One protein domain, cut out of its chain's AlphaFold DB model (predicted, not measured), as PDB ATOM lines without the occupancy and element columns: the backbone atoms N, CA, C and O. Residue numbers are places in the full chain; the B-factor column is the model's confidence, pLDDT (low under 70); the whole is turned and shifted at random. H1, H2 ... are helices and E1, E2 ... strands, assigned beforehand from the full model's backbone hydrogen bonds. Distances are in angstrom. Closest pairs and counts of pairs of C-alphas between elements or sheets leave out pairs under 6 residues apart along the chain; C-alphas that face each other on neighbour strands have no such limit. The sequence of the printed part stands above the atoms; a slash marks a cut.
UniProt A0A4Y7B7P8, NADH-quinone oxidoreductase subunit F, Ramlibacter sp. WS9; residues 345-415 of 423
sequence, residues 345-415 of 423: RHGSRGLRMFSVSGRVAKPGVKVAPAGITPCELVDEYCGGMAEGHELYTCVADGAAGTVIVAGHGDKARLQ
ATOM      1  N   ARG A 345     -40.948  60.547 -44.015       87.88
ATOM      2  CA  ARG A 345     -42.198  59.788 -43.935       87.88
ATOM      3  C   ARG A 345     -42.914  60.116 -42.639       87.88
ATOM      4  O   ARG A 345     -42.318  60.609 -41.688       87.88
ATOM      5  N   HIS A 346     -44.216  59.838 -42.618       85.50
ATOM      6  CA  HIS A 346     -45.030  59.885 -41.399       85.50
ATOM      7  C   HIS A 346     -44.971  61.230 -40.642       85.50
ATOM      8  O   HIS A 346     -45.141  61.279 -39.429       85.50
ATOM      9  N   GLY A 347     -44.774  62.336 -41.371       82.12
ATOM     10  CA  GLY A 347     -44.701  63.697 -40.825       82.12
ATOM     11  C   GLY A 347     -43.291  64.183 -40.476       82.12
ATOM     12  O   GLY A 347     -43.115  65.382 -40.259       82.12
ATOM     13  N   SER A 348     -42.295  63.296 -40.480       85.81
ATOM     14  CA  SER A 348     -40.879  63.644 -40.344       85.81
ATOM     15  C   SER A 348     -40.303  64.167 -41.663       85.81
ATOM     16  O   SER A 348     -40.868  63.943 -42.737       85.81
ATOM     17  N   ARG A 349     -39.172  64.873 -41.585       87.25
ATOM     18  CA  ARG A 349     -38.470  65.473 -42.731       87.25
ATOM     19  C   ARG A 349     -37.001  65.085 -42.712       87.25
ATOM     20  O   ARG A 349     -36.425  64.946 -41.637       87.25
ATOM     21  N   GLY A 350     -36.403  64.959 -43.890       91.12
ATOM     22  CA  GLY A 350     -34.986  64.659 -44.025       91.12
ATOM     23  C   GLY A 350     -34.665  63.179 -44.184       91.12
ATOM     24  O   GLY A 350     -35.533  62.316 -44.353       91.12
ATOM     25  N   LEU A 351     -33.368  62.905 -44.128       92.50
ATOM     26  CA  LEU A 351     -32.777  61.574 -44.194       92.50
ATOM     27  C   LEU A 351     -32.141  61.212 -42.855       92.50
ATOM     28  O   LEU A 351     -31.653  62.082 -42.134       92.50
ATOM     29  N   ARG A 352     -32.114  59.913 -42.563       89.56
ATOM     30  CA  ARG A 352     -31.390  59.319 -41.442       89.56
ATOM     31  C   ARG A 352     -30.527  58.155 -41.906       89.56
ATOM     32  O   ARG A 352     -30.846  57.466 -42.877       89.56
ATOM     33  N   MET A 353     -29.437  57.945 -41.188       90.00
ATOM     34  CA  MET A 353     -28.560  56.791 -41.286       90.00
ATOM     35  C   MET A 353     -28.956  55.799 -40.194       90.00
ATOM     36  O   MET A 353     -28.887  56.135 -39.020       90.00
ATOM     37  N   PHE A 354     -29.347  54.586 -40.578       89.69
ATOM     38  CA  PHE A 354     -29.749  53.523 -39.657       89.69
ATOM     39  C   PHE A 354     -28.722  52.396 -39.656       89.69
ATOM     40  O   PHE A 354     -28.421  51.831 -40.711       89.69
ATOM     41  N   SER A 355     -28.215  52.040 -38.477       91.44
ATOM     42  CA  SER A 355     -27.383  50.848 -38.278       91.44
ATOM     43  C   SER A 355     -28.284  49.618 -38.150       91.44
ATOM     44  O   SER A 355     -28.937  49.440 -37.131       91.44
ATOM     45  N   VAL A 356     -28.349  48.752 -39.169       92.44
ATOM     46  CA  VAL A 356     -29.207  47.554 -39.109       92.44
ATOM     47  C   VAL A 356     -28.369  46.283 -39.018       92.44
ATOM     48  O   VAL A 356     -27.629  45.942 -39.941       92.44
ATOM     49  N   SER A 357     -28.509  45.542 -37.920       92.19
ATOM     50  CA  SER A 357     -27.842  44.252 -37.695       92.19
ATOM     51  C   SER A 357     -28.809  43.183 -37.169       92.19
ATOM     52  O   SER A 357     -30.004  43.417 -37.001       92.19
ATOM     53  N   GLY A 358     -28.304  41.968 -36.932       91.25
ATOM     54  CA  GLY A 358     -29.116  40.823 -36.513       91.25
ATOM     55  C   GLY A 358     -29.627  40.006 -37.701       91.25
ATOM     56  O   GLY A 358     -28.918  39.822 -38.684       91.25
ATOM     57  N   ARG A 359     -30.852  39.474 -37.609       92.25
ATOM     58  CA  ARG A 359     -31.413  38.507 -38.578       92.25
ATOM     59  C   ARG A 359     -32.120  39.166 -39.765       92.25
ATOM     60  O   ARG A 359     -33.196  38.732 -40.163       92.25
ATOM     61  N   VAL A 360     -31.519  40.201 -40.334       93.25
ATOM     62  CA  VAL A 360     -31.983  40.813 -41.588       93.25
ATOM     63  C   VAL A 360     -31.240  40.212 -42.781       93.25
ATOM     64  O   VAL A 360     -30.109  39.757 -42.631       93.25
ATOM     65  N   ALA A 361     -31.847  40.209 -43.971       93.81
ATOM     66  CA  ALA A 361     -31.221  39.621 -45.157       93.81
ATOM     67  C   ALA A 361     -29.944  40.371 -45.578       93.81
ATOM     68  O   ALA A 361     -28.976  39.758 -46.026       93.81
ATOM     69  N   LYS A 362     -29.933  41.701 -45.426       92.94
ATOM     70  CA  LYS A 362     -28.788  42.561 -45.760       92.94
ATOM     71  C   LYS A 362     -28.459  43.505 -44.599       92.94
ATOM     72  O   LYS A 362     -28.901  44.660 -44.644       92.94
ATOM     73  N   PRO A 363     -27.697  43.060 -43.582       92.75
ATOM     74  CA  PRO A 363     -27.227  43.946 -42.521       92.75
ATOM     75  C   PRO A 363     -26.307  45.041 -43.079       92.75
ATOM     76  O   PRO A 363     -25.819  44.954 -44.209       92.75
ATOM     77  N   GLY A 364     -26.107  46.098 -42.300       91.88
ATOM     78  CA  GLY A 364     -25.298  47.258 -42.657       91.88
ATOM     79  C   GLY A 364     -26.050  48.573 -42.473       91.88
ATOM     80  O   GLY A 364     -27.181  48.609 -41.989       91.88
ATOM     81  N   VAL A 365     -25.405  49.662 -42.881       92.12
ATOM     82  CA  VAL A 365     -25.964  51.011 -42.753       92.12
ATOM     83  C   VAL A 365     -26.932  51.303 -43.887       92.12
ATOM     84  O   VAL A 365     -26.628  51.037 -45.054       92.12
ATOM     85  N   LYS A 366     -28.099  51.855 -43.550       93.38
ATOM     86  CA  LYS A 366     -29.143  52.251 -44.500       93.38
ATOM     87  C   LYS A 366     -29.378  53.750 -44.407       93.38
ATOM     88  O   LYS A 366     -29.709  54.250 -43.339       93.38
ATOM     89  N   VAL A 367     -29.244  54.456 -45.525       93.62
ATOM     90  CA  VAL A 367     -29.731  55.835 -45.639       93.62
ATOM     91  C   VAL A 367     -31.191  55.763 -46.064       93.62
ATOM     92  O   VAL A 367     -31.484  55.294 -47.165       93.62
ATOM     93  N   ALA A 368     -32.096  56.184 -45.189       92.75
ATOM     94  CA  ALA A 368     -33.534  56.105 -45.412       92.75
ATOM     95  C   ALA A 368     -34.244  57.390 -44.941       92.75
ATOM     96  O   ALA A 368     -33.680  58.155 -44.157       92.75
ATOM     97  N   PRO A 369     -35.473  57.660 -45.417       91.75
ATOM     98  CA  PRO A 369     -36.276  58.787 -44.959       91.75
ATOM     99  C   PRO A 369     -36.439  58.810 -43.438       91.75
ATOM    100  O   PRO A 369     -36.733  57.783 -42.825       91.75
ATOM    101  N   ALA A 370     -36.316  59.990 -42.833       89.00
ATOM    102  CA  ALA A 370     -36.679  60.186 -41.435       89.00
ATOM    103  C   ALA A 370     -38.145  59.777 -41.205       89.00
ATOM    104  O   ALA A 370     -38.999  60.004 -42.064       89.00
ATOM    105  N   GLY A 371     -38.434  59.172 -40.053       84.00
ATOM    106  CA  GLY A 371     -39.775  58.701 -39.694       84.00
ATOM    107  C   GLY A 371     -40.200  57.375 -40.330       84.00
ATOM    108  O   GLY A 371     -41.305  56.931 -40.040       84.00
ATOM    109  N   ILE A 372     -39.367  56.733 -41.165       87.44
ATOM    110  CA  ILE A 372     -39.598  55.372 -41.692       87.44
ATOM    111  C   ILE A 372     -39.928  54.386 -40.565       87.44
ATOM    112  O   ILE A 372     -39.401  54.536 -39.479       87.44
ATOM    113  N   THR A 373     -40.772  53.374 -40.784       85.06
ATOM    114  CA  THR A 373     -41.068  52.364 -39.739       85.06
ATOM    115  C   THR A 373     -40.063  51.203 -39.749       85.06
ATOM    116  O   THR A 373     -39.454  50.948 -40.787       85.06
ATOM    117  N   PRO A 374     -39.892  50.430 -38.652       84.69
ATOM    118  CA  PRO A 374     -38.967  49.293 -38.655       84.69
ATOM    119  C   PRO A 374     -39.309  48.248 -39.725       84.69
ATOM    120  O   PRO A 374     -38.415  47.668 -40.332       84.69
ATOM    121  N   CYS A 375     -40.602  48.038 -39.999       85.69
ATOM    122  CA  CYS A 375     -41.043  47.150 -41.077       85.69
ATOM    123  C   CYS A 375     -40.647  47.692 -42.452       85.69
ATOM    124  O   CYS A 375     -40.063  46.958 -43.236       85.69
ATOM    125  N   GLU A 376     -40.911  48.973 -42.726       89.75
ATOM    126  CA  GLU A 376     -40.508  49.613 -43.986       89.75
ATOM    127  C   GLU A 376     -38.985  49.566 -44.171       89.75
ATOM    128  O   GLU A 376     -38.499  49.247 -45.253       89.75
ATOM    129  N   LEU A 377     -38.214  49.820 -43.110       90.50
ATOM    130  CA  LEU A 377     -36.755  49.760 -43.149       90.50
ATOM    131  C   LEU A 377     -36.252  48.343 -43.476       90.50
ATOM    132  O   LEU A 377     -35.371  48.169 -44.321       90.50
ATOM    133  N   VAL A 378     -36.818  47.318 -42.835       91.38
ATOM    134  CA  VAL A 378     -36.449  45.920 -43.092       91.38
ATOM    135  C   VAL A 378     -36.871  45.489 -44.498       91.38
ATOM    136  O   VAL A 378     -36.040  44.988 -45.261       91.38
ATOM    137  N   ASP A 379     -38.127  45.718 -44.868       91.25
ATOM    138  CA  ASP A 379     -38.699  45.240 -46.126       91.25
ATOM    139  C   ASP A 379     -38.085  45.965 -47.337       91.25
ATOM    140  O   ASP A 379     -37.684  45.318 -48.306       91.25
ATOM    141  N   GLU A 380     -37.940  47.293 -47.276       94.19
ATOM    142  CA  GLU A 380     -37.511  48.106 -48.422       94.19
ATOM    143  C   GLU A 380     -35.984  48.268 -48.521       94.19
ATOM    144  O   GLU A 380     -35.446  48.288 -49.628       94.19
ATOM    145  N   TYR A 381     -35.262  48.361 -47.393       94.12
ATOM    146  CA  TYR A 381     -33.820  48.679 -47.384       94.12
ATOM    147  C   TYR A 381     -32.931  47.490 -47.000       94.12
ATOM    148  O   TYR A 381     -31.751  47.443 -47.374       94.12
ATOM    149  N   CYS A 382     -33.473  46.508 -46.275       93.81
ATOM    150  CA  CYS A 382     -32.734  45.300 -45.897       93.81
ATOM    151  C   CYS A 382     -33.068  44.092 -46.779       93.81
ATOM    152  O   CYS A 382     -32.347  43.097 -46.730       93.81
ATOM    153  N   GLY A 383     -34.096  44.189 -47.630       94.25
ATOM    154  CA  GLY A 383     -34.563  43.081 -48.465       94.25
ATOM    155  C   GLY A 383     -35.304  42.004 -47.671       94.25
ATOM    156  O   GLY A 383     -35.289  40.843 -48.072       94.25
ATOM    157  N   GLY A 384     -35.910  42.385 -46.545       93.50
ATOM    158  CA  GLY A 384     -36.599  41.488 -45.627       93.50
ATOM    159  C   GLY A 384     -35.694  40.884 -44.550       93.50
ATOM    160  O   GLY A 384     -34.537  41.272 -44.344       93.50
ATOM    161  N   MET A 385     -36.259  39.916 -43.835       94.56
ATOM    162  CA  MET A 385     -35.552  39.122 -42.833       94.56
ATOM    163  C   MET A 385     -34.654  38.071 -43.492       94.56
ATOM    164  O   MET A 385     -34.866  37.682 -44.639       94.56
ATOM    165  N   ALA A 386     -33.644  37.604 -42.758       93.19
ATOM    166  CA  ALA A 386     -32.814  36.484 -43.188       93.19
ATOM    167  C   ALA A 386     -33.666  35.220 -43.427       93.19
ATOM    168  O   ALA A 386     -34.745  35.064 -42.851       93.19
ATOM    169  N   GLU A 387     -33.187  34.315 -44.282       93.31
ATOM    170  CA  GLU A 387     -33.939  33.123 -44.690       93.31
ATOM    171  C   GLU A 387     -34.401  32.293 -43.479       93.31
ATOM    172  O   GLU A 387     -33.631  32.021 -42.559       93.31
ATOM    173  N   GLY A 388     -35.684  31.916 -43.463       92.06
ATOM    174  CA  GLY A 388     -36.292  31.174 -42.353       92.06
ATOM    175  C   GLY A 388     -36.606  32.011 -41.106       92.06
ATOM    176  O   GLY A 388     -36.993  31.446 -40.081       92.06
ATOM    177  N   HIS A 389     -36.461  33.338 -41.166       91.12
ATOM    178  CA  HIS A 389     -36.796  34.241 -40.070       91.12
ATOM    179  C   HIS A 389     -37.942  35.191 -40.413       91.12
ATOM    180  O   HIS A 389     -38.093  35.652 -41.539       91.12
ATOM    181  N   GLU A 390     -38.717  35.530 -39.386       88.62
ATOM    182  CA  GLU A 390     -39.736  36.575 -39.421       88.62
ATOM    183  C   GLU A 390     -39.418  37.620 -38.350       88.62
ATOM    184  O   GLU A 390     -38.797  37.319 -37.322       88.62
ATOM    185  N   LEU A 391     -39.823  38.869 -38.590       86.19
ATOM    186  CA  LEU A 391     -39.602  39.953 -37.641       86.19
ATOM    187  C   LEU A 391     -40.509  39.744 -36.424       86.19
ATOM    188  O   LEU A 391     -41.722  39.911 -36.518       86.19
ATOM    189  N   TYR A 392     -39.905  39.393 -35.288       84.75
ATOM    190  CA  TYR A 392     -40.606  39.229 -34.010       84.75
ATOM    191  C   TYR A 392     -40.372  40.396 -33.048       84.75
ATOM    192  O   TYR A 392     -41.272  40.819 -32.332       84.75
ATOM    193  N   THR A 393     -39.154  40.923 -33.002       84.56
ATOM    194  CA  THR A 393     -38.803  42.059 -32.152       84.56
ATOM    195  C   THR A 393     -37.635  42.809 -32.770       84.56
ATOM    196  O   THR A 393     -36.790  42.193 -33.425       84.56
ATOM    197  N   CYS A 394     -37.578  44.116 -32.556       84.88
ATOM    198  CA  CYS A 394     -36.399  44.923 -32.827       84.88
ATOM    199  C   CYS A 394     -36.074  45.800 -31.620       84.88
ATOM    200  O   CYS A 394     -36.953  46.173 -30.843       84.88
ATOM    201  N   VAL A 395     -34.796  46.114 -31.464       82.50
ATOM    202  CA  VAL A 395     -34.319  47.103 -30.502       82.50
ATOM    203  C   VAL A 395     -33.977  48.338 -31.322       82.50
ATOM    204  O   VAL A 395     -33.115  48.245 -32.189       82.50
ATOM    205  N   ALA A 396     -34.703  49.429 -31.101       75.25
ATOM    206  CA  ALA A 396     -34.379  50.741 -31.655       75.25
ATOM    207  C   ALA A 396     -33.661  51.555 -30.577       75.25
ATOM    208  O   ALA A 396     -33.967  51.369 -29.405       75.25
ATOM    209  N   ASP A 397     -32.756  52.443 -30.967       68.81
ATOM    210  CA  ASP A 397     -31.916  53.302 -30.126       68.81
ATOM    211  C   ASP A 397     -30.879  52.564 -29.259       68.81
ATOM    212  O   ASP A 397     -30.559  52.950 -28.130       68.81
ATOM    213  N   GLY A 398     -30.358  51.449 -29.781       60.78
ATOM    214  CA  GLY A 398     -29.394  50.595 -29.088       60.78
ATOM    215  C   GLY A 398     -29.906  50.018 -27.758       60.78
ATOM    216  O   GLY A 398     -31.101  49.952 -27.489       60.78
ATOM    217  N   ALA A 399     -29.003  49.562 -26.881       51.72
ATOM    218  CA  ALA A 399     -29.392  48.861 -25.642       51.72
ATOM    219  C   ALA A 399     -30.163  49.715 -24.612       51.72
ATOM    220  O   ALA A 399     -30.776  49.150 -23.706       51.72
ATOM    221  N   ALA A 400     -30.108  51.047 -24.720       51.62
ATOM    222  CA  ALA A 400     -30.877  51.968 -23.879       51.62
ATOM    223  C   ALA A 400     -32.253  52.308 -24.474       51.62
ATOM    224  O   ALA A 400     -33.067  52.960 -23.817       51.62
ATOM    225  N   GLY A 401     -32.496  51.885 -25.711       60.41
ATOM    226  CA  GLY A 401     -33.670  52.244 -26.466       60.41
ATOM    227  C   GLY A 401     -34.847  51.286 -26.306       60.41
ATOM    228  O   GLY A 401     -34.914  50.446 -25.403       60.41
ATOM    229  N   THR A 402     -35.848  51.464 -27.163       64.75
ATOM    230  CA  THR A 402     -37.141  50.790 -27.022       64.75
ATOM    231  C   THR A 402     -37.102  49.405 -27.658       64.75
ATOM    232  O   THR A 402     -36.814  49.250 -28.844       64.75
ATOM    233  N   VAL A 403     -37.473  48.383 -26.882       67.44
ATOM    234  CA  VAL A 403     -37.769  47.052 -27.423       67.44
ATOM    235  C   VAL A 403     -39.157  47.087 -28.055       67.44
ATOM    236  O   VAL A 403     -40.169  47.194 -27.359       67.44
ATOM    237  N   ILE A 404     -39.207  46.983 -29.377       68.50
ATOM    238  CA  ILE A 404     -40.445  46.995 -30.150       68.50
ATOM    239  C   ILE A 404     -40.788  45.554 -30.523       68.50
ATOM    240  O   ILE A 404     -40.158  44.946 -31.386       68.50
ATOM    241  N   VAL A 405     -41.814  45.002 -29.874       63.31
ATOM    242  CA  VAL A 405     -42.313  43.653 -30.167       63.31
ATOM    243  C   VAL A 405     -43.277  43.707 -31.349       63.31
ATOM    244  O   VAL A 405     -44.356  44.301 -31.266       63.31
ATOM    245  N   ALA A 406     -42.916  43.028 -32.432       59.81
ATOM    246  CA  ALA A 406     -43.816  42.706 -33.523       59.81
ATOM    247  C   ALA A 406     -44.769  41.596 -33.049       59.81
ATOM    248  O   ALA A 406     -44.476  40.403 -33.107       59.81
ATOM    249  N   GLY A 407     -45.916  41.990 -32.490       47.03
ATOM    250  CA  GLY A 407     -46.945  41.034 -32.090       47.03
ATOM    251  C   GLY A 407     -47.393  40.185 -33.282       47.03
ATOM    252  O   GLY A 407     -47.614  40.715 -34.372       47.03
ATOM    253  N   HIS A 408     -47.562  38.874 -33.071       39.06
ATOM    254  CA  HIS A 408     -48.204  37.976 -34.035       39.06
ATOM    255  C   HIS A 408     -49.617  38.499 -34.347       39.06
ATOM    256  O   HIS A 408     -50.543  38.302 -33.564       39.06
ATOM    257  N   GLY A 409     -49.767  39.191 -35.478       41.50
ATOM    258  CA  GLY A 409     -51.051  39.671 -35.992       41.50
ATOM    259  C   GLY A 409     -51.336  41.168 -35.851       41.50
ATOM    260  O   GLY A 409     -52.380  41.593 -36.336       41.50
ATOM    261  N   ASP A 410     -50.443  41.981 -35.270       41.41
ATOM    262  CA  ASP A 410     -50.728  43.412 -35.058       41.41
ATOM    263  C   ASP A 410     -49.572  44.322 -35.512       41.41
ATOM    264  O   ASP A 410     -48.895  44.994 -34.727       41.41
ATOM    265  N   LYS A 411     -49.356  44.357 -36.838       47.00
ATOM    266  CA  LYS A 411     -48.410  45.262 -37.526       47.00
ATOM    267  C   LYS A 411     -48.653  46.752 -37.209       47.00
ATOM    268  O   LYS A 411     -47.783  47.573 -37.473       47.00
ATOM    269  N   ALA A 412     -49.793  47.108 -36.610       44.19
ATOM    270  CA  ALA A 412     -50.142  48.474 -36.225       44.19
ATOM    271  C   ALA A 412     -49.260  49.053 -35.099       44.19
ATOM    272  O   ALA A 412     -49.086  50.268 -35.027       44.19
ATOM    273  N   ARG A 413     -48.657  48.220 -34.231       45.19
ATOM    274  CA  ARG A 413     -47.733  48.707 -33.179       45.19
ATOM    275  C   ARG A 413     -46.341  49.073 -33.699       45.19
ATOM    276  O   ARG A 413     -45.695  49.914 -33.093       45.19
ATOM    277  N   LEU A 414     -45.927  48.504 -34.831       50.44
ATOM    278  CA  LEU A 414     -44.678  48.851 -35.528       50.44
ATOM    279  C   LEU A 414     -44.808  50.142 -36.358       50.44
ATOM    280  O   LEU A 414     -43.809  50.657 -36.840       50.44
ATOM    281  N   GLN A 415     -46.028  50.665 -36.540       46.97
ATOM    282  CA  GLN A 415     -46.299  51.868 -37.341       46.97
ATOM    283  C   GLN A 415     -46.121  53.183 -36.578       46.97
ATOM    284  O   GLN A 415     -46.207  54.257 -37.168       46.97
TER     285      GLN A 415
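What this domain is: This is residues 345 to 415 of the 423 residues of the protein "NADH-quinone oxidoreductase subunit F" of Ramlibacter sp. WS9 (UniProt A0A4Y7B7P8). Two separate two-stranded hairpins, E1 with E2 and E3 with E4, are bridged by the short helix H1, whose last residue comes near E2 and whose first comes near E3. The small end helix H2 packs beside E4 and the start of H1. The 71 printed residues hold E1, E2, H1, E3, E4 and H2 in that order, with both sheets antiparallel; the class is mixed, helices and strands, with under half of the residues in named elements. The whole is compact, with a radius of gyration of the C-alphas of 11.8 A and spans of 33 by 24 by 24 A.

How they stand to each other: E1, residues 351 to 356, and E2, residues 364 to 369, form an antiparallel hairpin at 151 degrees; N 354 and O 366 are 2.8 A apart, within hydrogen-bond range. The closest C-alphas of E2 and H1, residues 374 to 381, are those of Lys 366 and Tyr 381, 6.6 A apart. E1 and H1 are near each other, with 6 pairs of C-alphas within 10 A. E3, residues 393 to 396, comes closest to H1 at the C-alphas of Pro 374 and Cys 394, 7.7 A apart. E3 and E4, residues 402 to 405, form an antiparallel hairpin at 161 degrees, with N 404 and O 394 within hydrogen-bond range at 2.8 A. E1 and E2 are each apart from E3 and E4. H2, residues 411 to 415, touches H1, the closest C-alphas being those of Pro 374 and Leu 414, 6.5 A apart. In H1 every O i to N i+4 pair is within hydrogen-bond range; in H2 0 of 1 is, beside 2 of 2 O i to N i+3 pairs.

Where its parts are: E1 is 15.3 A long, from C-alpha 351 at (-32.777, 61.574, -44.194), and E2 is 16.1 A. H1 measures 10.2 A, E3 9.8 A, E4 9.4 A and H2 6.9 A, ending at C-alpha 415 at (-46.299, 51.868, -37.341).

The domain as a whole: The C-alphas of Arg 349 and Gly 388, the two farthest apart, are 34.4 A apart. The printed part has no cut, and its long link is H1 to E3, with 11 residues. Residues 397 to 415 have pLDDT under 70.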